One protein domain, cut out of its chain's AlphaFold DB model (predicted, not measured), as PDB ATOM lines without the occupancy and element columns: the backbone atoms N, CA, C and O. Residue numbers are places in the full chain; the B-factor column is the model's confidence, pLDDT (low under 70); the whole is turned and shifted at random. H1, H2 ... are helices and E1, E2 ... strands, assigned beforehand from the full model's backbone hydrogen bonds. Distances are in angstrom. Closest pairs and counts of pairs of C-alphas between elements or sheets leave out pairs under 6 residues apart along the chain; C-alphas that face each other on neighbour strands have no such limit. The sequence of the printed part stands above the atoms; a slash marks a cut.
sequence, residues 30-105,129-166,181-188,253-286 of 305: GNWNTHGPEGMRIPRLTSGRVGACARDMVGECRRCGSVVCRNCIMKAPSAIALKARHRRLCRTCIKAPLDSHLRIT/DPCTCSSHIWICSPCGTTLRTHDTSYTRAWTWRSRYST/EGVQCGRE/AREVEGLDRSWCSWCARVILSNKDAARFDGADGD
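What this domain is: This is residues 30 to 105, 129 to 166, 181 to 188 and 253 to 286 of the 305 residues of an uncharacterized protein of Aureobasidium subglaciale (strain EXF-2481) (UniProt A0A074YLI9). A small sheet of three short strands, E3, E4 and E5, has the short helix H5 over one face, while a separate small hairpin, E1 and E2, lies well away from it. The long helix H4 runs past this sheet without touching it, residues 281 to 286, of which 281 to 283 belong to H6, stick out, and two long stretches, residues 30 to 56 and residues 129 to 140, have no named element. The printed part has 156 residues, with six named helices and five named strands in the order E1 E2 H1 E3 H2 H3 H4 H5 E4 E5 H6; the larger sheet has the order E3 - E4 - E5 and both sheets are antiparallel. The class is mixed, helices and strands, with under half of the residues in named elements. The whole is compact, with a radius of gyration of the C-alphas of 17.2 A and spans of 48 by 46 by 30 A.

Where its parts are: The sheet is made of E3, residues 86 to 88, E4, residues 262 to 264, and E5, residues 269 to 271; C-alpha 86 is at (47.069, -50.279, 2.432). H5 is residues 253 to 256, and H1, residues 79 to 84, is 9.1 A long. H2 is residues 91 to 95 and H3 is residues 99 to 102. H4, residues 141 to 164, is the longest helix at 35.0 A, from C-alpha 141 at (35.609, -36.447, 11.795) to C-alpha 164 at (68.563, -46.405, 5.343). H6, residues 274 to 283, is 14.3 A long. The other sheet is E1, residues 57 to 60, 9.0 A long, and E2, residues 67 to 69.

How they stand to each other: E4 is the inner strand of the larger sheet, and E3 and E5 are its edge strands. E3 and E4 are antiparallel at 137 degrees, with N 87 and O 263 within hydrogen-bond range at 2.9 A. E4 and E5 form a hairpin, antiparallel at 133 degrees, with N 271 and O 262 within hydrogen-bond range at 2.8 A. H5 is on this sheet at a height over the sheet of 8.3 A, and only just over E3, on which 3 of its 4 C-alphas fall; the closest C-alphas of H5 and E3 are those of Glu 255 and His 86, 6.6 A apart. H3 only grazes the sheet, with residues 100 to 102; its closest C-alpha to E5 is that of His 101, 6.2 A from that of Val 270. H2 and H4 are only just not on the sheet, each with 4 pairs of C-alphas within 10 A, and H6 is not on it. H1 is close to H4 but not clearly touching, with the C-alphas of Ala 84 and Asp 151 closest at 7.7 A; they run the same way at a steep tilt of 62 degrees. H1 and H5 are also close but not clearly touching, at 6.5 A between the C-alphas of Lys 83 and Val 256. E1 and E2 form a hairpin, antiparallel at 151 degrees, with N 68 and O 59 within hydrogen-bond range at 2.9 A; both are apart from H4. In H2 and H6 every O i to N i+4 pair is within hydrogen-bond range, in H1 1 of 2 and in H4 19 of 20, while H3 and H5 are too short for such a pair.

The domain as a whole: The two C-alphas farthest apart, those of Arg 55 and Thr 166, are 55.6 A apart. Residues 106 to 128, 167 to 180 and 189 to 252 are not printed, with C-alpha gaps of 14.0 A, 12.2 A and 20.1 A. Of the links that are printed whole, none is long. Residues 30 to 56 hold no named element; there residues 34 to 35 pair antiparallel with residues 41 to 42. The mean pLDDT of the printed part is 80.1, and 33 residues are under 70, namely residues 30 to 51, 76, 105, 163 to 166 and 282 to 286.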
ATOM      1  N   GLY A  30      35.454 -32.139  29.428       38.50
ATOM      2  CA  GLY A  30      34.696 -33.355  29.089       38.50
ATOM      3  C   GLY A  30      33.909 -33.297  27.779       38.50
ATOM      4  O   GLY A  30      33.672 -34.333  27.166       38.50
ATOM      5  N   ASN A  31      33.515 -32.101  27.327       40.88
ATOM      6  CA  ASN A  31      32.506 -31.944  26.270       40.88
ATOM      7  C   ASN A  31      33.101 -31.641  24.880       40.88
ATOM      8  O   ASN A  31      32.397 -31.703  23.873       40.88
ATOM      9  N   TRP A  32      34.398 -31.314  24.813       42.53
ATOM     10  CA  TRP A  32      35.107 -30.945  23.575       42.53
ATOM     11  C   TRP A  32      36.113 -31.995  23.096       42.53
ATOM     12  O   TRP A  32      36.659 -31.875  21.995       42.53
ATOM     13  N   ASN A  33      36.324 -33.039  23.895       45.91
ATOM     14  CA  ASN A  33      37.214 -34.143  23.583       45.91
ATOM     15  C   ASN A  33      36.410 -35.254  22.910       45.91
ATOM     16  O   ASN A  33      35.634 -35.959  23.546       45.91
ATOM     17  N   THR A  34      36.593 -35.421  21.604       50.88
ATOM     18  CA  THR A  34      36.082 -36.611  20.920       50.88
ATOM     19  C   THR A  34      36.995 -37.794  21.207       50.88
ATOM     20  O   THR A  34      38.206 -37.716  20.999       50.88
ATOM     21  N   HIS A  35      36.405 -38.891  21.667       51.47
ATOM     22  CA  HIS A  35      37.108 -40.153  21.841       51.47
ATOM     23  C   HIS A  35      37.162 -40.894  20.501       51.47
ATOM     24  O   HIS A  35      36.174 -40.996  19.775       51.47
ATOM     25  N   GLY A  36      38.356 -41.344  20.134       47.91
ATOM     26  CA  GLY A  36      38.587 -42.220  18.998       47.91
ATOM     27  C   GLY A  36      38.229 -43.675  19.306       47.91
ATOM     28  O   GLY A  36      37.777 -43.989  20.410       47.91
ATOM     29  N   PRO A  37      38.476 -44.587  18.348       45.56
ATOM     30  CA  PRO A  37      38.469 -46.014  18.645       45.56
ATOM     31  C   PRO A  37      39.423 -46.303  19.819       45.56
ATOM     32  O   PRO A  37      40.458 -45.650  19.935       45.56
ATOM     33  N   GLU A  38      39.047 -47.244  20.692       47.75
ATOM     34  CA  GLU A  38      39.787 -47.607  21.920       47.75
ATOM     35  C   GLU A  38      39.869 -46.495  22.992       47.75
ATOM     36  O   GLU A  38      40.755 -46.492  23.841       47.75
ATOM     37  N   GLY A  39      38.953 -45.518  22.973       53.22
ATOM     38  CA  GLY A  39      38.843 -44.496  24.027       53.22
ATOM     39  C   GLY A  39      39.914 -43.398  23.979       53.22
ATOM     40  O   GLY A  39      39.902 -42.489  24.814       53.22
ATOM     41  N   MET A  40      40.806 -43.436  22.982       53.81
ATOM     42  CA  MET A  40      41.887 -42.467  22.805       53.81
ATOM     43  C   MET A  40      41.336 -41.041  22.680       53.81
ATOM     44  O   MET A  40      40.495 -40.771  21.823       53.81
ATOM     45  N   ARG A  41      41.806 -40.114  23.522       53.91
ATOM     46  CA  ARG A  41      41.395 -38.703  23.460       53.91
ATOM     47  C   ARG A  41      41.981 -38.047  22.212       53.91
ATOM     48  O   ARG A  41      43.192 -38.078  22.008       53.91
ATOM     49  N   ILE A  42      41.128 -37.451  21.382       57.88
ATOM     50  CA  ILE A  42      41.544 -36.744  20.168       57.88
ATOM     51  C   ILE A  42      41.340 -35.246  20.402       57.88
ATOM     52  O   ILE A  42      40.197 -34.778  20.318       57.88
ATOM     53  N   PRO A  43      42.411 -34.476  20.676       50.69
ATOM     54  CA  PRO A  43      42.302 -33.032  20.795       50.69
ATOM     55  C   PRO A  43      41.845 -32.441  19.456       50.69
ATOM     56  O   PRO A  43      42.409 -32.709  18.388       50.69
ATOM     57  N   ARG A  44      40.770 -31.653  19.491       52.38
ATOM     58  CA  ARG A  44      40.156 -31.067  18.297       52.38
ATOM     59  C   ARG A  44      40.978 -29.853  17.842       52.38
ATOM     60  O   ARG A  44      40.688 -28.724  18.203       52.38
ATOM     61  N   LEU A  45      42.000 -30.083  17.017       48.28
ATOM     62  CA  LEU A  45      42.952 -29.046  16.570       48.28
ATOM     63  C   LEU A  45      42.394 -28.041  15.539       48.28
ATOM     64  O   LEU A  45      43.100 -27.117  15.147       48.28
ATOM     65  N   THR A  46      41.153 -28.199  15.061       45.97
ATOM     66  CA  THR A  46      40.569 -27.260  14.088       45.97
ATOM     67  C   THR A  46      39.166 -26.834  14.509       45.97
ATOM     68  O   THR A  46      38.230 -27.631  14.533       45.97
ATOM     69  N   SER A  47      39.011 -25.542  14.786       48.44
ATOM     70  CA  SER A  47      37.734 -24.842  14.976       48.44
ATOM     71  C   SER A  47      36.968 -24.624  13.656       48.44
ATOM     72  O   SER A  47      36.025 -23.844  13.596       48.44
ATOM     73  N   GLY A  48      37.361 -25.291  12.563       46.75
ATOM     74  CA  GLY A  48      37.000 -24.901  11.194       46.75
ATOM     75  C   GLY A  48      35.703 -25.483  10.624       46.75
ATOM     76  O   GLY A  48      35.378 -25.218   9.469       46.75
ATOM     77  N   ARG A  49      34.950 -26.292  11.376       50.84
ATOM     78  CA  ARG A  49      33.654 -26.824  10.913       50.84
ATOM     79  C   ARG A  49      32.646 -26.873  12.058       50.84
ATOM     80  O   ARG A  49      32.170 -27.931  12.456       50.84
ATOM     81  N   VAL A  50      32.367 -25.705  12.628       50.34
ATOM     82  CA  VAL A  50      31.333 -25.537  13.654       50.34
ATOM     83  C   VAL A  50      30.003 -25.305  12.945       50.34
ATOM     84  O   VAL A  50      29.610 -24.179  12.664       50.34
ATOM     85  N   GLY A  51      29.337 -26.395  12.583       60.84
ATOM     86  CA  GLY A  51      27.928 -26.382  12.211       60.84
ATOM     87  C   GLY A  51      27.176 -27.305  13.155       60.84
ATOM     88  O   GLY A  51      27.722 -28.332  13.561       60.84
ATOM     89  N   ALA A  52      25.937 -26.957  13.502       73.88
ATOM     90  CA  ALA A  52      25.040 -27.894  14.169       73.88
ATOM     91  C   ALA A  52      24.975 -29.220  13.384       73.88
ATOM     92  O   ALA A  52      25.199 -29.242  12.161       73.88
ATOM     93  N   CYS A  53      24.671 -30.322  14.077       82.81
ATOM     94  CA  CYS A  53      24.411 -31.591  13.401       82.81
ATOM     95  C   CYS A  53      23.347 -31.377  12.319       82.81
ATOM     96  O   CYS A  53      22.341 -30.699  12.534       82.81
ATOM     97  N   ALA A  54      23.608 -31.910  11.130       84.62
ATOM     98  CA  ALA A  54      22.644 -31.863  10.049       84.62
ATOM     99  C   ALA A  54      21.525 -32.878  10.323       84.62
ATOM    100  O   ALA A  54      21.768 -33.904  10.955       84.62
ATOM    101  N   ARG A  55      20.309 -32.598   9.842       81.81
ATOM    102  CA  ARG A  55      19.175 -33.533   9.966       81.81
ATOM    103  C   ARG A  55      19.305 -34.739   9.034       81.81
ATOM    104  O   ARG A  55      18.699 -35.771   9.288       81.81
ATOM    105  N   ASP A  56      20.072 -34.603   7.955       86.31
ATOM    106  CA  ASP A  56      20.375 -35.673   7.018       86.31
ATOM    107  C   ASP A  56      21.551 -36.525   7.517       86.31
ATOM    108  O   ASP A  56      22.718 -36.108   7.562       86.31
ATOM    109  N   MET A  57      21.198 -37.747   7.915       86.00
ATOM    110  CA  MET A  57      22.129 -38.774   8.357       86.00
ATOM    111  C   MET A  57      22.793 -39.445   7.157       86.00
ATOM    112  O   MET A  57      22.156 -39.688   6.136       86.00
ATOM    113  N   VAL A  58      24.082 -39.752   7.296       86.81
ATOM    114  CA  VAL A  58      24.848 -40.479   6.275       86.81
ATOM    115  C   VAL A  58      24.841 -41.976   6.576       86.81
ATOM    116  O   VAL A  58      24.711 -42.786   5.665       86.81
ATOM    117  N   GLY A  59      24.971 -42.336   7.856       85.56
ATOM    118  CA  GLY A  59      25.018 -43.717   8.330       85.56
ATOM    119  C   GLY A  59      26.105 -43.918   9.383       85.56
ATOM    120  O   GLY A  59      26.546 -42.964  10.029       85.56
ATOM    121  N   GLU A  60      26.537 -45.164   9.547       87.94
ATOM    122  CA  GLU A  60      27.581 -45.552  10.496       87.94
ATOM    123  C   GLU A  60      28.993 -45.262   9.966       87.94
ATOM    124  O   GLU A  60      29.333 -45.521   8.807       87.94
ATOM    125  N   CYS A  61      29.860 -44.772  10.848       89.00
ATOM    126  CA  CYS A  61      31.285 -44.639  10.596       89.00
ATOM    127  C   CYS A  61      31.895 -46.023  10.360       89.00
ATOM    128  O   CYS A  61      31.891 -46.878  11.243       89.00
ATOM    129  N   ARG A  62      32.537 -46.233   9.207       88.75
ATOM    130  CA  ARG A  62      33.107 -47.545   8.846       88.75
ATOM    131  C   ARG A  62      34.256 -48.014   9.746       88.75
ATOM    132  O   ARG A  62      34.630 -49.182   9.655       88.75
ATOM    133  N   ARG A  63      34.807 -47.131  10.587       88.06
ATOM    134  CA  ARG A  63      35.879 -47.443  11.546       88.06
ATOM    135  C   ARG A  63      35.343 -47.775  12.940       88.06
ATOM    136  O   ARG A  63      35.622 -48.856  13.446       88.06
ATOM    137  N   CYS A  64      34.588 -46.859  13.552       85.88
ATOM    138  CA  CYS A  64      34.114 -46.995  14.937       85.88
ATOM    139  C   CYS A  64      32.638 -47.397  15.077       85.88
ATOM    140  O   CYS A  64      32.217 -47.698  16.183       85.88
ATOM    141  N   GLY A  65      31.853 -47.411  13.995       87.19
ATOM    142  CA  GLY A  65      30.422 -47.743  14.017       87.19
ATOM    143  C   GLY A  65      29.496 -46.587  14.410       87.19
ATOM    144  O   GLY A  65      28.285 -46.735  14.329       87.19
ATOM    145  N   SER A  66      30.034 -45.421  14.785       85.88
ATOM    146  CA  SER A  66      29.225 -44.278  15.226       85.88
ATOM    147  C   SER A  66      28.291 -43.754  14.136       85.88
ATOM    148  O   SER A  66      28.722 -43.502  13.008       85.88
ATOM    149  N   VAL A  67      27.023 -43.514  14.465       88.56
ATOM    150  CA  VAL A  67      26.063 -42.923  13.523       88.56
ATOM    151  C   VAL A  67      26.362 -41.427  13.377       88.56
ATOM    152  O   VAL A  67      26.390 -40.683  14.359       88.56
ATOM    153  N   VAL A  68      26.599 -40.961  12.147       87.75
ATOM    154  CA  VAL A  68      27.016 -39.577  11.868       87.75
ATOM    155  C   VAL A  68      26.227 -38.914  10.735       87.75
ATOM    156  O   VAL A  68      25.807 -39.550   9.767       87.75
ATOM    157  N   CYS A  69      26.032 -37.598  10.854       89.19
ATOM    158  CA  CYS A  69      25.421 -36.754   9.822       89.19
ATOM    159  C   CYS A  69      26.453 -36.222   8.811       89.19
ATOM    160  O   CYS A  69      27.666 -36.293   9.040       89.19
ATOM    161  N   ARG A  70      25.983 -35.593   7.722       87.44
ATOM    162  CA  ARG A  70      26.858 -35.041   6.663       87.44
ATOM    163  C   ARG A  70      27.868 -33.989   7.141       87.44
ATOM    164  O   ARG A  70      28.912 -33.801   6.518       87.44
ATOM    165  N   ASN A  71      27.575 -33.303   8.248       85.69
ATOM    166  CA  ASN A  71      28.463 -32.287   8.817       85.69
ATOM    167  C   ASN A  71      29.588 -32.908   9.658       85.69
ATOM    168  O   ASN A  71      30.642 -32.292   9.815       85.69
ATOM    169  N   CYS A  72      29.385 -34.131  10.155       85.12
ATOM    170  CA  CYS A  72      30.276 -34.807  11.098       85.12
ATOM    171  C   CYS A  72      31.130 -35.904  10.456       85.12
ATOM    172  O   CYS A  72      31.917 -36.551  11.149       85.12
ATOM    173  N   ILE A  73      31.020 -36.093   9.142       86.44
ATOM    174  CA  ILE A  73      31.916 -36.943   8.360       86.44
ATOM    175  C   ILE A  73      33.118 -36.157   7.828       86.44
ATOM    176  O   ILE A  73      33.052 -34.953   7.552       86.44
ATOM    177  N   MET A  74      34.227 -36.863   7.630       84.56
ATOM    178  CA  MET A  74      35.292 -36.381   6.763       84.56
ATOM    179  C   MET A  74      34.825 -36.304   5.310       84.56
ATOM    180  O   MET A  74      33.976 -37.080   4.872       84.56
ATOM    181  N   LYS A  75      35.419 -35.384   4.543       80.50
ATOM    182  CA  LYS A  75      35.242 -35.370   3.087       80.50
ATOM    183  C   LYS A  75      35.700 -36.703   2.493       80.50
ATOM    184  O   LYS A  75      36.656 -37.298   2.990       80.50
ATOM    185  N   ALA A  76      35.027 -37.118   1.420       69.75
ATOM    186  CA  ALA A  76      35.369 -38.336   0.705       69.75
ATOM    187  C   ALA A  76      36.864 -38.328   0.321       69.75
ATOM    188  O   ALA A  76      37.366 -37.309  -0.175       69.75
ATOM    189  N   PRO A  77      37.588 -39.426   0.568       73.56
ATOM    190  CA  PRO A  77      38.990 -39.536   0.200       73.56
ATOM    191  C   PRO A  77      39.194 -39.445  -1.317       73.56
ATOM    192  O   PRO A  77      38.390 -39.957  -2.092       73.56
ATOM    193  N   SER A  78      40.304 -38.849  -1.752       82.19
ATOM    194  CA  SER A  78      40.683 -38.859  -3.170       82.19
ATOM    195  C   SER A  78      41.146 -40.250  -3.630       82.19
ATOM    196  O   SER A  78      41.546 -41.092  -2.824       82.19
ATOM    197  N   ALA A  79      41.185 -40.481  -4.947       77.56
ATOM    198  CA  ALA A  79      41.694 -41.730  -5.527       77.56
ATOM    199  C   ALA A  79      43.155 -42.043  -5.142       77.56
ATOM    200  O   ALA A  79      43.540 -43.204  -5.011       77.56
ATOM    201  N   ILE A  80      43.975 -41.015  -4.911       80.00
ATOM    202  CA  ILE A  80      45.354 -41.183  -4.430       80.00
ATOM    203  C   ILE A  80      45.347 -41.637  -2.969       80.00
ATOM    204  O   ILE A  80      46.061 -42.571  -2.605       80.00
ATOM    205  N   ALA A  81      44.492 -41.029  -2.141       79.75
ATOM    206  CA  ALA A  81      44.326 -41.437  -0.753       79.75
ATOM    207  C   ALA A  81      43.860 -42.902  -0.664       79.75
ATOM    208  O   ALA A  81      44.347 -43.645   0.186       79.75
ATOM    209  N   LEU A  82      43.005 -43.351  -1.593       79.81
ATOM    210  CA  LEU A  82      42.553 -44.742  -1.670       79.81
ATOM    211  C   LEU A  82      43.710 -45.736  -1.796       79.81
ATOM    212  O   LEU A  82      43.632 -46.797  -1.187       79.81
ATOM    213  N   LYS A  83      44.779 -45.412  -2.528       81.44
ATOM    214  CA  LYS A  83      45.969 -46.279  -2.623       81.44
ATOM    215  C   LYS A  83      46.809 -46.255  -1.342       81.44
ATOM    216  O   LYS A  83      47.388 -47.265  -0.964       81.44
ATOM    217  N   ALA A  84      46.819 -45.137  -0.616       85.12
ATOM    218  CA  ALA A  84      47.567 -44.992   0.635       85.12
ATOM    219  C   ALA A  84      46.942 -45.730   1.841       85.12
ATOM    220  O   ALA A  84      47.555 -45.780   2.913       85.12
ATOM    221  N   ARG A  85      45.746 -46.323   1.671       90.25
ATOM    222  CA  ARG A  85      45.016 -47.055   2.723       90.25
ATOM    223  C   ARG A  85      45.643 -48.398   3.097       90.25
ATOM    224  O   ARG A  85      45.277 -48.962   4.124       90.25
ATOM    225  N   HIS A  86      46.509 -48.946   2.246       93.62
ATOM    226  CA  HIS A  86      47.069 -50.279   2.432       93.62
ATOM    227  C   HIS A  86      48.142 -50.275   3.529       93.62
ATOM    228  O   HIS A  86      48.986 -49.376   3.621       93.62
ATOM    229  N   ARG A  87      48.103 -51.293   4.386       94.31
ATOM    230  CA  ARG A  87      49.099 -51.564   5.423       94.31
ATOM    231  C   ARG A  87      49.532 -53.026   5.312       94.31
ATOM    232  O   ARG A  87      48.679 -53.916   5.305       94.31
ATOM    233  N   ARG A  88      50.843 -53.270   5.234       94.56
ATOM    234  CA  ARG A  88      51.431 -54.614   5.170       94.56
ATOM    235  C   ARG A  88      51.188 -55.372   6.464       94.56
ATOM    236  O   ARG A  88      51.291 -54.813   7.557       94.56
ATOM    237  N   LEU A  89      50.884 -56.653   6.335       95.81
ATOM    238  CA  LEU A  89      50.693 -57.571   7.450       95.81
ATOM    239  C   LEU A  89      51.998 -58.329   7.748       95.81
ATOM    240  O   LEU A  89      52.796 -58.584   6.850       95.81
ATOM    241  N   CYS A  90      52.241 -58.701   9.009       94.31
ATOM    242  CA  CYS A  90      53.385 -59.559   9.339       94.31
ATOM    243  C   CYS A  90      53.186 -60.981   8.793       94.31
ATOM    244  O   CYS A  90      52.067 -61.377   8.454       94.31
ATOM    245  N   ARG A  91      54.252 -61.793   8.764       93.69
ATOM    246  CA  ARG A  91      54.200 -63.179   8.255       93.69
ATOM    247  C   ARG A  91      53.124 -64.010   8.957       93.69
ATOM    248  O   ARG A  91      52.445 -64.787   8.291       93.69
ATOM    249  N   THR A  92      52.953 -63.836  10.265       95.00
ATOM    250  CA  THR A  92      51.930 -64.541  11.046       95.00
ATOM    251  C   THR A  92      50.522 -64.169  10.579       95.00
ATOM    252  O   THR A  92      49.721 -65.041  10.247       95.00
ATOM    253  N   CYS A  93      50.242 -62.872  10.421       95.31
ATOM    254  CA  CYS A  93      48.958 -62.390   9.906       95.31
ATOM    255  C   CYS A  93      48.720 -62.791   8.437       95.31
ATOM    256  O   CYS A  93      47.599 -63.148   8.081       95.31
ATOM    257  N   ILE A  94      49.764 -62.788   7.599       94.31
ATOM    258  CA  ILE A  94      49.704 -63.220   6.189       94.31
ATOM    259  C   ILE A  94      49.511 -64.735   6.043       94.31
ATOM    260  O   ILE A  94      49.161 -65.198   4.961       94.31
ATOM    261  N   LYS A  95      49.720 -65.536   7.087       94.12
ATOM    262  CA  LYS A  95      49.503 -66.992   7.039       94.12
ATOM    263  C   LYS A  95      48.230 -67.448   7.733       94.12
ATOM    264  O   LYS A  95      47.719 -68.507   7.388       94.12
ATOM    265  N   ALA A  96      47.718 -66.662   8.672       93.75
ATOM    266  CA  ALA A  96      46.493 -66.980   9.393       93.75
ATOM    267  C   ALA A  96      45.288 -67.170   8.451       93.75
ATOM    268  O   ALA A  96      45.263 -66.575   7.371       93.75
ATOM    269  N   PRO A  97      44.276 -67.968   8.815       92.88
ATOM    270  CA  PRO A  97      43.052 -68.060   8.024       92.88
ATOM    271  C   PRO A  97      42.356 -66.693   7.928       92.88
ATOM    272  O   PRO A  97      42.567 -65.816   8.769       92.88
ATOM    273  N   LEU A  98      41.549 -66.490   6.879       90.50
ATOM    274  CA  LEU A  98      40.864 -65.210   6.653       90.50
ATOM    275  C   LEU A  98      39.950 -64.843   7.834       90.50
ATOM    276  O   LEU A  98      39.928 -63.688   8.249       90.50
ATOM    277  N   ASP A  99      39.307 -65.847   8.425       89.75
ATOM    278  CA  ASP A  99      38.410 -65.739   9.580       89.75
ATOM    279  C   ASP A  99      39.015 -64.980  10.774       89.75
ATOM    280  O   ASP A  99      38.370 -64.130  11.392       89.75
ATOM    281  N   SER A 100      40.311 -65.192  11.041       91.12
ATOM    282  CA  SER A 100      41.040 -64.510  12.121       91.12
ATOM    283  C   SER A 100      41.133 -62.993  11.939       91.12
ATOM    284  O   SER A 100      41.455 -62.278  12.886       91.12
ATOM    285  N   HIS A 101      40.880 -62.495  10.726       91.38
ATOM    286  CA  HIS A 101      40.885 -61.070  10.398       91.38
ATOM    287  C   HIS A 101      39.482 -60.468  10.304       91.38
ATOM    288  O   HIS A 101      39.363 -59.242  10.264       91.38
ATOM    289  N   LEU A 102      38.448 -61.310  10.250       90.19
ATOM    290  CA  LEU A 102      37.043 -60.906  10.176       90.19
ATOM    291  C   LEU A 102      36.389 -60.880  11.562       90.19
ATOM    292  O   LEU A 102      35.448 -60.119  11.779       90.19
ATOM    293  N   ARG A 103      36.887 -61.682  12.508       85.69
ATOM    294  CA  ARG A 103      36.326 -61.787  13.857       85.69
ATOM    295  C   ARG A 103      36.385 -60.455  14.612       85.69
ATOM    296  O   ARG A 103      37.433 -59.818  14.703       85.69
ATOM    297  N   ILE A 104      35.258 -60.068  15.199       79.69
ATOM    298  CA  ILE A 104      35.154 -58.959  16.146       79.69
ATOM    299  C   ILE A 104      35.532 -59.493  17.522       79.69
ATOM    300  O   ILE A 104      34.831 -60.341  18.079       79.69
ATOM    301  N   THR A 105      36.617 -58.977  18.089       66.25
ATOM    302  CA  THR A 105      36.883 -59.131  19.518       66.25
ATOM    303  C   THR A 105      36.107 -58.035  20.249       66.25
ATOM    304  O   THR A 105      36.342 -56.856  19.961       66.25
ATOM    305  N   ASP A 129      32.447 -58.016   7.542       88.94
ATOM    306  CA  ASP A 129      32.790 -58.153   6.132       88.94
ATOM    307  C   ASP A 129      34.179 -57.576   5.835       88.94
ATOM    308  O   ASP A 129      34.594 -56.598   6.487       88.94
ATOM    309  N   PRO A 130      34.858 -58.089   4.796       93.00
ATOM    310  CA  PRO A 130      36.072 -57.497   4.259       93.00
ATOM    311  C   PRO A 130      35.939 -56.002   3.910       93.00
ATOM    312  O   PRO A 130      34.866 -55.395   3.851       93.00
ATOM    313  N   CYS A 131      37.081 -55.361   3.686       92.75
ATOM    314  CA  CYS A 131      37.160 -53.951   3.337       92.75
ATOM    315  C   CYS A 131      36.547 -53.665   1.956       92.75
ATOM    316  O   CYS A 131      37.051 -54.126   0.937       92.75
ATOM    317  N   THR A 132      35.548 -52.780   1.921       91.44
ATOM    318  CA  THR A 132      34.886 -52.293   0.694       91.44
ATOM    319  C   THR A 132      35.145 -50.808   0.409       91.44
ATOM    320  O   THR A 132      34.406 -50.153  -0.317       91.44
ATOM    321  N   CYS A 133      36.210 -50.237   0.977       89.81
ATOM    322  CA  CYS A 133      36.437 -48.784   0.960       89.81
ATOM    323  C   CYS A 133      36.743 -48.196  -0.428       89.81
ATOM    324  O   CYS A 133      36.800 -46.978  -0.552       89.81
ATOM    325  N   SER A 134      36.964 -49.030  -1.450       85.38
ATOM    326  CA  SER A 134      37.155 -48.600  -2.839       85.38
ATOM    327  C   SER A 134      35.887 -48.043  -3.486       85.38
ATOM    328  O   SER A 134      36.012 -47.211  -4.380       85.38
ATOM    329  N   SER A 135      34.697 -48.478  -3.059       83.19
ATOM    330  CA  SER A 135      33.428 -48.033  -3.645       83.19
ATOM    331  C   SER A 135      32.901 -46.777  -2.952       83.19
ATOM    332  O   SER A 135      32.658 -45.763  -3.598       83.19
ATOM    333  N   HIS A 136      32.756 -46.824  -1.631       78.62
ATOM    334  CA  HIS A 136      32.328 -45.693  -0.815       78.62
ATOM    335  C   HIS A 136      32.766 -45.887   0.637       78.62
ATOM    336  O   HIS A 136      32.824 -47.003   1.158       78.62
ATOM    337  N   ILE A 137      33.082 -44.784   1.316       86.31
ATOM    338  CA  ILE A 137      33.446 -44.811   2.729       86.31
ATOM    339  C   ILE A 137      33.025 -43.525   3.431       86.31
ATOM    340  O   ILE A 137      33.313 -42.419   2.977       86.31
ATOM    341  N   TRP A 138      32.410 -43.700   4.596       86.50
ATOM    342  CA  TRP A 138      32.083 -42.627   5.522       86.50
ATOM    343  C   TRP A 138      32.847 -42.856   6.821       86.50
ATOM    344  O   TRP A 138      32.757 -43.922   7.435       86.50
ATOM    345  N   ILE A 139      33.636 -41.865   7.225       88.38
ATOM    346  CA  ILE A 139      34.379 -41.879   8.486       88.38
ATOM    347  C   ILE A 139      34.005 -40.620   9.252       88.38
ATOM    348  O   ILE A 139      33.993 -39.527   8.680       88.38
ATOM    349  N   CYS A 140      33.720 -40.761  10.544       88.00
ATOM    350  CA  CYS A 140      33.483 -39.619  11.412       88.00
ATOM    351  C   CYS A 140      34.730 -38.722  11.490       88.00
ATOM    352  O   CYS A 140      35.872 -39.182  11.383       88.00
ATOM    353  N   SER A 141      34.522 -37.421  11.685       84.94
ATOM    354  CA  SER A 141      35.609 -36.447  11.795       84.94
ATOM    355  C   SER A 141      36.678 -36.844  12.831       84.94
ATOM    356  O   SER A 141      37.851 -36.685  12.502       84.94
ATOM    357  N   PRO A 142      36.347 -37.399  14.016       83.81
ATOM    358  CA  PRO A 142      37.352 -37.851  14.983       83.81
ATOM    359  C   PRO A 142      38.253 -38.972  14.456       83.81
ATOM    360  O   PRO A 142      39.473 -38.811  14.407       83.81
ATOM    361  N   CYS A 143      37.660 -40.074  13.979       86.06
ATOM    362  CA  CYS A 143      38.400 -41.192  13.380       86.06
ATOM    363  C   CYS A 143      39.267 -40.748  12.200       86.06
ATOM    364  O   CYS A 143      40.298 -41.346  11.900       86.06
ATOM    365  N   GLY A 144      38.818 -39.712  11.509       86.00
ATOM    366  CA  GLY A 144      39.526 -39.121  10.405       86.00
ATOM    367  C   GLY A 144      40.755 -38.300  10.773       86.00
ATOM    368  O   GLY A 144      41.798 -38.405  10.125       86.00
ATOM    369  N   THR A 145      40.659 -37.514  11.841       81.06
ATOM    370  CA  THR A 145      41.789 -36.738  12.360       81.06
ATOM    371  C   THR A 145      42.913 -37.657  12.832       81.06
ATOM    372  O   THR A 145      44.071 -37.419  12.491       81.06
ATOM    373  N   THR A 146      42.592 -38.742  13.547       81.62
ATOM    374  CA  THR A 146      43.609 -39.717  13.982       81.62
ATOM    375  C   THR A 146      44.240 -40.433  12.804       81.62
ATOM    376  O   THR A 146      45.459 -40.588  12.754       81.62
ATOM    377  N   LEU A 147      43.431 -40.815  11.815       84.38
ATOM    378  CA  LEU A 147      43.898 -41.521  10.631       84.38
ATOM    379  C   LEU A 147      45.058 -40.803   9.931       84.38
ATOM    380  O   LEU A 147      46.031 -41.451   9.561       84.38
ATOM    381  N   ARG A 148      45.010 -39.471   9.815       80.69
ATOM    382  CA  ARG A 148      46.088 -38.695   9.181       80.69
ATOM    383  C   ARG A 148      47.434 -38.872   9.887       80.69
ATOM    384  O   ARG A 148      48.469 -38.969   9.223       80.69
ATOM    385  N   THR A 149      47.427 -38.918  11.217       82.69
ATOM    386  CA  THR A 149      48.636 -39.114  12.026       82.69
ATOM    387  C   THR A 149      49.172 -40.537  11.882       82.69
ATOM    388  O   THR A 149      50.370 -40.707  11.645       82.69
ATOM    389  N   HIS A 150      48.297 -41.551  11.943       84.06
ATOM    390  CA  HIS A 150      48.679 -42.951  11.702       84.06
ATOM    391  C   HIS A 150      49.252 -43.140  10.291       84.06
ATOM    392  O   HIS A 150      50.323 -43.725  10.132       84.06
ATOM    393  N   ASP A 151      48.603 -42.569   9.273       87.25
ATOM    394  CA  ASP A 151      49.036 -42.666   7.880       87.25
ATOM    395  C   ASP A 151      50.402 -42.009   7.661       87.25
ATOM    396  O   ASP A 151      51.303 -42.621   7.087       87.25
ATOM    397  N   THR A 152      50.593 -40.798   8.188       85.75
ATOM    398  CA  THR A 152      51.876 -40.085   8.089       85.75
ATOM    399  C   THR A 152      52.999 -40.868   8.768       85.75
ATOM    400  O   THR A 152      54.093 -40.982   8.217       85.75
ATOM    401  N   SER A 153      52.735 -41.424   9.952       86.44
ATOM    402  CA  SER A 153      53.724 -42.192  10.718       86.44
ATOM    403  C   SER A 153      54.123 -43.471   9.983       86.44
ATOM    404  O   SER A 153      55.309 -43.782   9.878       86.44
ATOM    405  N   TYR A 154      53.145 -44.167   9.403       88.50
ATOM    406  CA  TYR A 154      53.370 -45.389   8.643       88.50
ATOM    407  C   TYR A 154      54.159 -45.139   7.350       88.50
ATOM    408  O   TYR A 154      55.155 -45.812   7.087       88.50
ATOM    409  N   THR A 155      53.781 -44.124   6.568       86.06
ATOM    410  CA  THR A 155      54.513 -43.734   5.351       86.06
ATOM    411  C   THR A 155      55.938 -43.281   5.663       86.06
ATOM    412  O   THR A 155      56.865 -43.619   4.925       86.06
ATOM    413  N   ARG A 156      56.148 -42.543   6.763       85.50
ATOM    414  CA  ARG A 156      57.492 -42.138   7.205       85.50
ATOM    415  C   ARG A 156      58.349 -43.329   7.605       85.50
ATOM    416  O   ARG A 156      59.526 -43.326   7.268       85.50
ATOM    417  N   ALA A 157      57.775 -44.335   8.266       85.75
ATOM    418  CA  ALA A 157      58.498 -45.554   8.613       85.75
ATOM    419  C   ALA A 157      59.022 -46.258   7.352       85.75
ATOM    420  O   ALA A 157      60.210 -46.547   7.272       85.75
ATOM    421  N   TRP A 158      58.180 -46.432   6.330       85.38
ATOM    422  CA  TRP A 158      58.611 -46.987   5.042       85.38
ATOM    423  C   TRP A 158      59.633 -46.114   4.314       85.38
ATOM    424  O   TRP A 158      60.651 -46.614   3.854       85.38
ATOM    425  N   THR A 159      59.411 -44.799   4.261       83.50
ATOM    426  CA  THR A 159      60.349 -43.868   3.607       83.50
ATOM    427  C   THR A 159      61.721 -43.885   4.278       83.50
ATOM    428  O   THR A 159      62.743 -43.827   3.599       83.50
ATOM    429  N   TRP A 160      61.753 -43.946   5.611       80.50
ATOM    430  CA  TRP A 160      62.991 -44.055   6.376       80.50
ATOM    431  C   TRP A 160      63.704 -45.372   6.059       80.50
ATOM    432  O   TRP A 160      64.891 -45.358   5.749       80.50
ATOM    433  N   ARG A 161      62.976 -46.491   6.006       75.88
ATOM    434  CA  ARG A 161      63.546 -47.799   5.647       75.88
ATOM    435  C   ARG A 161      64.140 -47.820   4.264       75.88
ATOM    436  O   ARG A 161      65.301 -48.159   4.138       75.88
ATOM    437  N   SER A 162      63.403 -47.383   3.249       71.62
ATOM    438  CA  SER A 162      63.916 -47.389   1.877       71.62
ATOM    439  C   SER A 162      65.159 -46.506   1.699       71.62
ATOM    440  O   SER A 162      65.898 -46.696   0.744       71.62
ATOM    441  N   ARG A 163      65.402 -45.530   2.588       69.25
ATOM    442  CA  ARG A 163      66.594 -44.661   2.542       69.25
ATOM    443  C   ARG A 163      67.781 -45.172   3.354       69.25
ATOM    444  O   ARG A 163      68.902 -44.769   3.066       69.25
ATOM    445  N   TYR A 164      67.540 -45.985   4.379       63.38
ATOM    446  CA  TYR A 164      68.563 -46.405   5.343       63.38
ATOM    447  C   TYR A 164      68.650 -47.929   5.513       63.38
ATOM    448  O   TYR A 164      69.411 -48.403   6.356       63.38
ATOM    449  N   SER A 165      67.896 -48.708   4.729       57.19
ATOM    450  CA  SER A 165      68.005 -50.164   4.699       57.19
ATOM    451  C   SER A 165      69.408 -50.554   4.252       57.19
ATOM    452  O   SER A 165      69.988 -49.969   3.339       57.19
ATOM    453  N   THR A 166      69.950 -51.556   4.925       51.88
ATOM    454  CA  THR A 166      71.364 -51.945   4.984       51.88
ATOM    455  C   THR A 166      72.002 -52.398   3.667       51.88
ATOM    456  O   THR A 166      73.165 -52.790   3.672       51.88
ATOM    457  N   GLU A 181      62.984 -52.825  15.107       71.88
ATOM    458  CA  GLU A 181      63.422 -51.705  14.256       71.88
ATOM    459  C   GLU A 181      62.700 -51.678  12.889       71.88
ATOM    460  O   GLU A 181      62.773 -50.706  12.132       71.88
ATOM    461  N   GLY A 182      61.936 -52.741  12.615       80.62
ATOM    462  CA  GLY A 182      61.122 -52.975  11.427       80.62
ATOM    463  C   GLY A 182      59.713 -52.345  11.454       80.62
ATOM    464  O   GLY A 182      59.319 -51.663  12.400       80.62
ATOM    465  N   VAL A 183      58.987 -52.389  10.324       88.94
ATOM    466  CA  VAL A 183      57.738 -51.620  10.127       88.94
ATOM    467  C   VAL A 183      56.733 -52.502  10.812       88.94
ATOM    468  O   VAL A 183      56.659 -53.693  10.525       88.94
ATOM    469  N   GLN A 184      56.009 -51.938  11.762       91.62
ATOM    470  CA  GLN A 184      55.089 -52.742  12.542       91.62
ATOM    471  C   GLN A 184      53.935 -53.205  11.651       91.62
ATOM    472  O   GLN A 184      53.534 -52.509  10.710       91.62
ATOM    473  N   CYS A 185      53.417 -54.397  11.947       94.12
ATOM    474  CA  CYS A 185      52.248 -54.954  11.279       94.12
ATOM    475  C   CYS A 185      51.122 -53.920  11.194       94.12
ATOM    476  O   CYS A 185      50.798 -53.251  12.174       94.12
ATOM    477  N   GLY A 186      50.466 -53.850  10.038       93.19
ATOM    478  CA  GLY A 186      49.358 -52.939   9.772       93.19
ATOM    479  C   GLY A 186      48.142 -53.104  10.681       93.19
ATOM    480  O   GLY A 186      47.317 -52.199  10.735       93.19
ATOM    481  N   ARG A 187      48.036 -54.236  11.389       92.25
ATOM    482  CA  ARG A 187      47.007 -54.488  12.412       92.25
ATOM    483  C   ARG A 187      47.337 -53.874  13.774       92.25
ATOM    484  O   ARG A 187      46.494 -53.932  14.656       92.25
ATOM    485  N   GLU A 188      48.526 -53.291  13.932       89.38
ATOM    486  CA  GLU A 188      48.985 -52.634  15.160       89.38
ATOM    487  C   GLU A 188      48.774 -53.536  16.394       89.38
ATOM    488  O   GLU A 188      49.246 -54.679  16.389       89.38
ATOM    489  N   ALA A 253      53.629 -52.361  -3.195       89.12
ATOM    490  CA  ALA A 253      53.128 -52.553  -4.557       89.12
ATOM    491  C   ALA A 253      52.230 -53.799  -4.637       89.12
ATOM    492  O   ALA A 253      51.114 -53.732  -5.152       89.12
ATOM    493  N   ARG A 254      52.664 -54.895  -4.004       90.56
ATOM    494  CA  ARG A 254      51.945 -56.178  -3.964       90.56
ATOM    495  C   ARG A 254      50.578 -56.064  -3.302       90.56
ATOM    496  O   ARG A 254      49.609 -56.654  -3.771       90.56
ATOM    497  N   GLU A 255      50.482 -55.293  -2.227       93.56
ATOM    498  CA  GLU A 255      49.230 -55.052  -1.514       93.56
ATOM    499  C   GLU A 255      48.255 -54.197  -2.321       93.56
ATOM    500  O   GLU A 255      47.049 -54.443  -2.286       93.56
ATOM    501  N   VAL A 256      48.763 -53.184  -3.027       91.81
ATOM    502  CA  VAL A 256      47.945 -52.294  -3.865       91.81
ATOM    503  C   VAL A 256      47.443 -53.026  -5.112       91.81
ATOM    504  O   VAL A 256      46.308 -52.803  -5.526       91.81
ATOM    505  N   GLU A 257      48.255 -53.916  -5.680       91.75
ATOM    506  CA  GLU A 257      47.903 -54.776  -6.819       91.75
ATOM    507  C   GLU A 257      47.022 -55.977  -6.426       91.75
ATOM    508  O   GLU A 257      46.511 -56.693  -7.289       91.75
ATOM    509  N   GLY A 258      46.821 -56.205  -5.123       92.19
ATOM    510  CA  GLY A 258      46.019 -57.315  -4.604       92.19
ATOM    511  C   GLY A 258      46.717 -58.674  -4.682       92.19
ATOM    512  O   GLY A 258      46.063 -59.706  -4.552       92.19
ATOM    513  N   LEU A 259      48.036 -58.716  -4.884       92.88
ATOM    514  CA  LEU A 259      48.808 -59.961  -4.856       92.88
ATOM    515  C   LEU A 259      48.824 -60.573  -3.451       92.88
ATOM    516  O   LEU A 259      48.628 -61.780  -3.305       92.88
ATOM    517  N   ASP A 260      48.994 -59.720  -2.440       93.81
ATOM    518  CA  ASP A 260      48.982 -60.091  -1.030       93.81
ATOM    519  C   ASP A 260      47.846 -59.391  -0.279       93.81
ATOM    520  O   ASP A 260      47.434 -58.271  -0.594       93.81
ATOM    521  N   ARG A 261      47.346 -60.064   0.761       95.25
ATOM    522  CA  ARG A 261      46.367 -59.477   1.677       95.25
ATOM    523  C   ARG A 261      46.975 -58.296   2.417       95.25
ATOM    524  O   ARG A 261      48.125 -58.329   2.854       95.25
ATOM    525  N   SER A 262      46.159 -57.282   2.649       95.81
ATOM    526  CA  SER A 262      46.580 -56.085   3.370       95.81
ATOM    527  C   SER A 262      45.532 -55.642   4.375       95.81
ATOM    528  O   SER A 262      44.419 -56.160   4.418       95.81
ATOM    529  N   TRP A 263      45.898 -54.701   5.236       95.69
ATOM    530  CA  TRP A 263      44.979 -54.101   6.192       95.69
ATOM    531  C   TRP A 263      44.623 -52.684   5.762       95.69
ATOM    532  O   TRP A 263      45.498 -51.900   5.397       95.69
ATOM    533  N   CYS A 264      43.337 -52.349   5.794       93.94
ATOM    534  CA  CYS A 264      42.871 -51.010   5.478       93.94
ATOM    535  C   CYS A 264      43.022 -50.097   6.696       93.94
ATOM    536  O   CYS A 264      42.321 -50.284   7.692       93.94
ATOM    537  N   SER A 265      43.857 -49.060   6.599       91.56
ATOM    538  CA  SER A 265      44.024 -48.084   7.685       91.56
ATOM    539  C   SER A 265      42.740 -47.316   8.004       91.56
ATOM    540  O   SER A 265      42.550 -46.867   9.129       91.56
ATOM    541  N   TRP A 266      41.829 -47.192   7.037       90.50
ATOM    542  CA  TRP A 266      40.639 -46.354   7.162       90.50
ATOM    543  C   TRP A 266      39.526 -46.999   7.969       90.50
ATOM    544  O   TRP A 266      39.010 -46.392   8.901       90.50
ATOM    545  N   CYS A 267      39.141 -48.219   7.597       90.00
ATOM    546  CA  CYS A 267      38.053 -48.942   8.254       90.00
ATOM    547  C   CYS A 267      38.542 -49.986   9.259       90.00
ATOM    548  O   CYS A 267      37.706 -50.584   9.929       90.00
ATOM    549  N   ALA A 268      39.860 -50.202   9.369       90.75
ATOM    550  CA  ALA A 268      40.455 -51.266  10.175       90.75
ATOM    551  C   ALA A 268      39.855 -52.646   9.839       90.75
ATOM    552  O   ALA A 268      39.339 -53.348  10.704       90.75
ATOM    553  N   ARG A 269      39.880 -53.005   8.549       92.81
ATOM    554  CA  ARG A 269      39.417 -54.304   8.031       92.81
ATOM    555  C   ARG A 269      40.410 -54.864   7.021       92.81
ATOM    556  O   ARG A 269      41.174 -54.108   6.413       92.81
ATOM    557  N   VAL A 270      40.359 -56.175   6.805       94.94
ATOM    558  CA  VAL A 270      41.192 -56.864   5.814       94.94
ATOM    559  C   VAL A 270      40.788 -56.488   4.388       94.94
ATOM    560  O   VAL A 270      39.609 -56.454   4.052       94.94
ATOM    561  N   ILE A 271      41.774 -56.191   3.550       95.44
ATOM    562  CA  ILE A 271      41.637 -56.095   2.098       95.44
ATOM    563  C   ILE A 271      42.071 -57.450   1.547       95.44
ATOM    564  O   ILE A 271      43.203 -57.884   1.790       95.44
ATOM    565  N   LEU A 272      41.153 -58.120   0.854       95.12
ATOM    566  CA  LEU A 272      41.400 -59.437   0.280       95.12
ATOM    567  C   LEU A 272      42.490 -59.364  -0.791       95.12
ATOM    568  O   LEU A 272      42.564 -58.392  -1.545       95.12
ATOM    569  N   SER A 273      43.314 -60.409  -0.858       95.00
ATOM    570  CA  SER A 273      44.119 -60.666  -2.050       95.00
ATOM    571  C   SER A 273      43.231 -61.201  -3.174       95.00
ATOM    572  O   SER A 273      42.147 -61.724  -2.919       95.00
ATOM    573  N   ASN A 274      43.714 -61.172  -4.413       94.00
ATOM    574  CA  ASN A 274      43.031 -61.762  -5.565       94.00
ATOM    575  C   ASN A 274      42.757 -63.263  -5.348       94.00
ATOM    576  O   ASN A 274      41.731 -63.784  -5.779       94.00
ATOM    577  N   LYS A 275      43.649 -63.959  -4.625       92.00
ATOM    578  CA  LYS A 275      43.479 -65.374  -4.261       92.00
ATOM    579  C   LYS A 275      42.390 -65.574  -3.211       92.00
ATOM    580  O   LYS A 275      41.640 -66.541  -3.302       92.00
ATOM    581  N   ASP A 276      42.328 -64.694  -2.215       91.50
ATOM    582  CA  ASP A 276      41.314 -64.769  -1.163       91.50
ATOM    583  C   ASP A 276      39.938 -64.379  -1.704       91.50
ATOM    584  O   ASP A 276      38.971 -65.045  -1.370       91.50
ATOM    585  N   ALA A 277      39.859 -63.375  -2.582       89.81
ATOM    586  CA  ALA A 277      38.622 -62.974  -3.251       89.81
ATOM    587  C   ALA A 277      38.029 -64.126  -4.076       89.81
ATOM    588  O   ALA A 277      36.882 -64.491  -3.865       89.81
ATOM    589  N   ALA A 278      38.839 -64.798  -4.905       88.94
ATOM    590  CA  ALA A 278      38.376 -65.950  -5.684       88.94
ATOM    591  C   ALA A 278      37.872 -67.119  -4.813       88.94
ATOM    592  O   ALA A 278      36.985 -67.865  -5.218       88.94
ATOM    593  N   ARG A 279      38.443 -67.297  -3.614       84.44
ATOM    594  CA  ARG A 279      37.973 -68.295  -2.639       84.44
ATOM    595  C   ARG A 279      36.721 -67.843  -1.899       84.44
ATOM    596  O   ARG A 279      35.913 -68.693  -1.555       84.44
ATOM    597  N   PHE A 280      36.602 -66.545  -1.634       77.81
ATOM    598  CA  PHE A 280      35.462 -65.942  -0.956       77.81
ATOM    599  C   PHE A 280      34.214 -66.041  -1.840       77.81
ATOM    600  O   PHE A 280      33.237 -66.653  -1.425       77.81
ATOM    601  N   ASP A 281      34.318 -65.620  -3.102       75.56
ATOM    602  CA  ASP A 281      33.232 -65.712  -4.087       75.56
ATOM    603  C   ASP A 281      32.838 -67.176  -4.380       75.56
ATOM    604  O   ASP A 281      31.682 -67.485  -4.659       75.56
ATOM    605  N   GLY A 282      33.798 -68.107  -4.304       61.81
ATOM    606  CA  GLY A 282      33.549 -69.544  -4.455       61.81
ATOM    607  C   GLY A 282      32.942 -70.225  -3.220       61.81
ATOM    608  O   GLY A 282      32.425 -71.334  -3.344       61.81
ATOM    609  N   ALA A 283      33.007 -69.593  -2.044       57.91
ATOM    610  CA  ALA A 283      32.487 -70.108  -0.772       57.91
ATOM    611  C   ALA A 283      31.109 -69.531  -0.396       57.91
ATOM    612  O   ALA A 283      30.442 -70.085   0.480       57.91
ATOM    613  N   ASP A 284      30.641 -68.489  -1.091       50.12
ATOM    614  CA  ASP A 284      29.273 -67.957  -0.970       50.12
ATOM    615  C   ASP A 284      28.182 -68.982  -1.360       50.12
ATOM    616  O   ASP A 284      26.994 -68.737  -1.153       50.12
ATOM    617  N   GLY A 285      28.568 -70.167  -1.849       45.66
ATOM    618  CA  GLY A 285      27.686 -71.328  -1.984       45.66
ATOM    619  C   GLY A 285      27.354 -72.063  -0.675       45.66
ATOM    620  O   GLY A 285      26.360 -72.778  -0.659       45.66
ATOM    621  N   ASP A 286      28.128 -71.888   0.407       45.84
ATOM    622  CA  ASP A 286      27.993 -72.700   1.638       45.84
ATOM    623  C   ASP A 286      27.988 -71.904   2.966       45.84
ATOM    624  O   ASP A 286      27.728 -72.489   4.018       45.84
TER     625      ASP A 286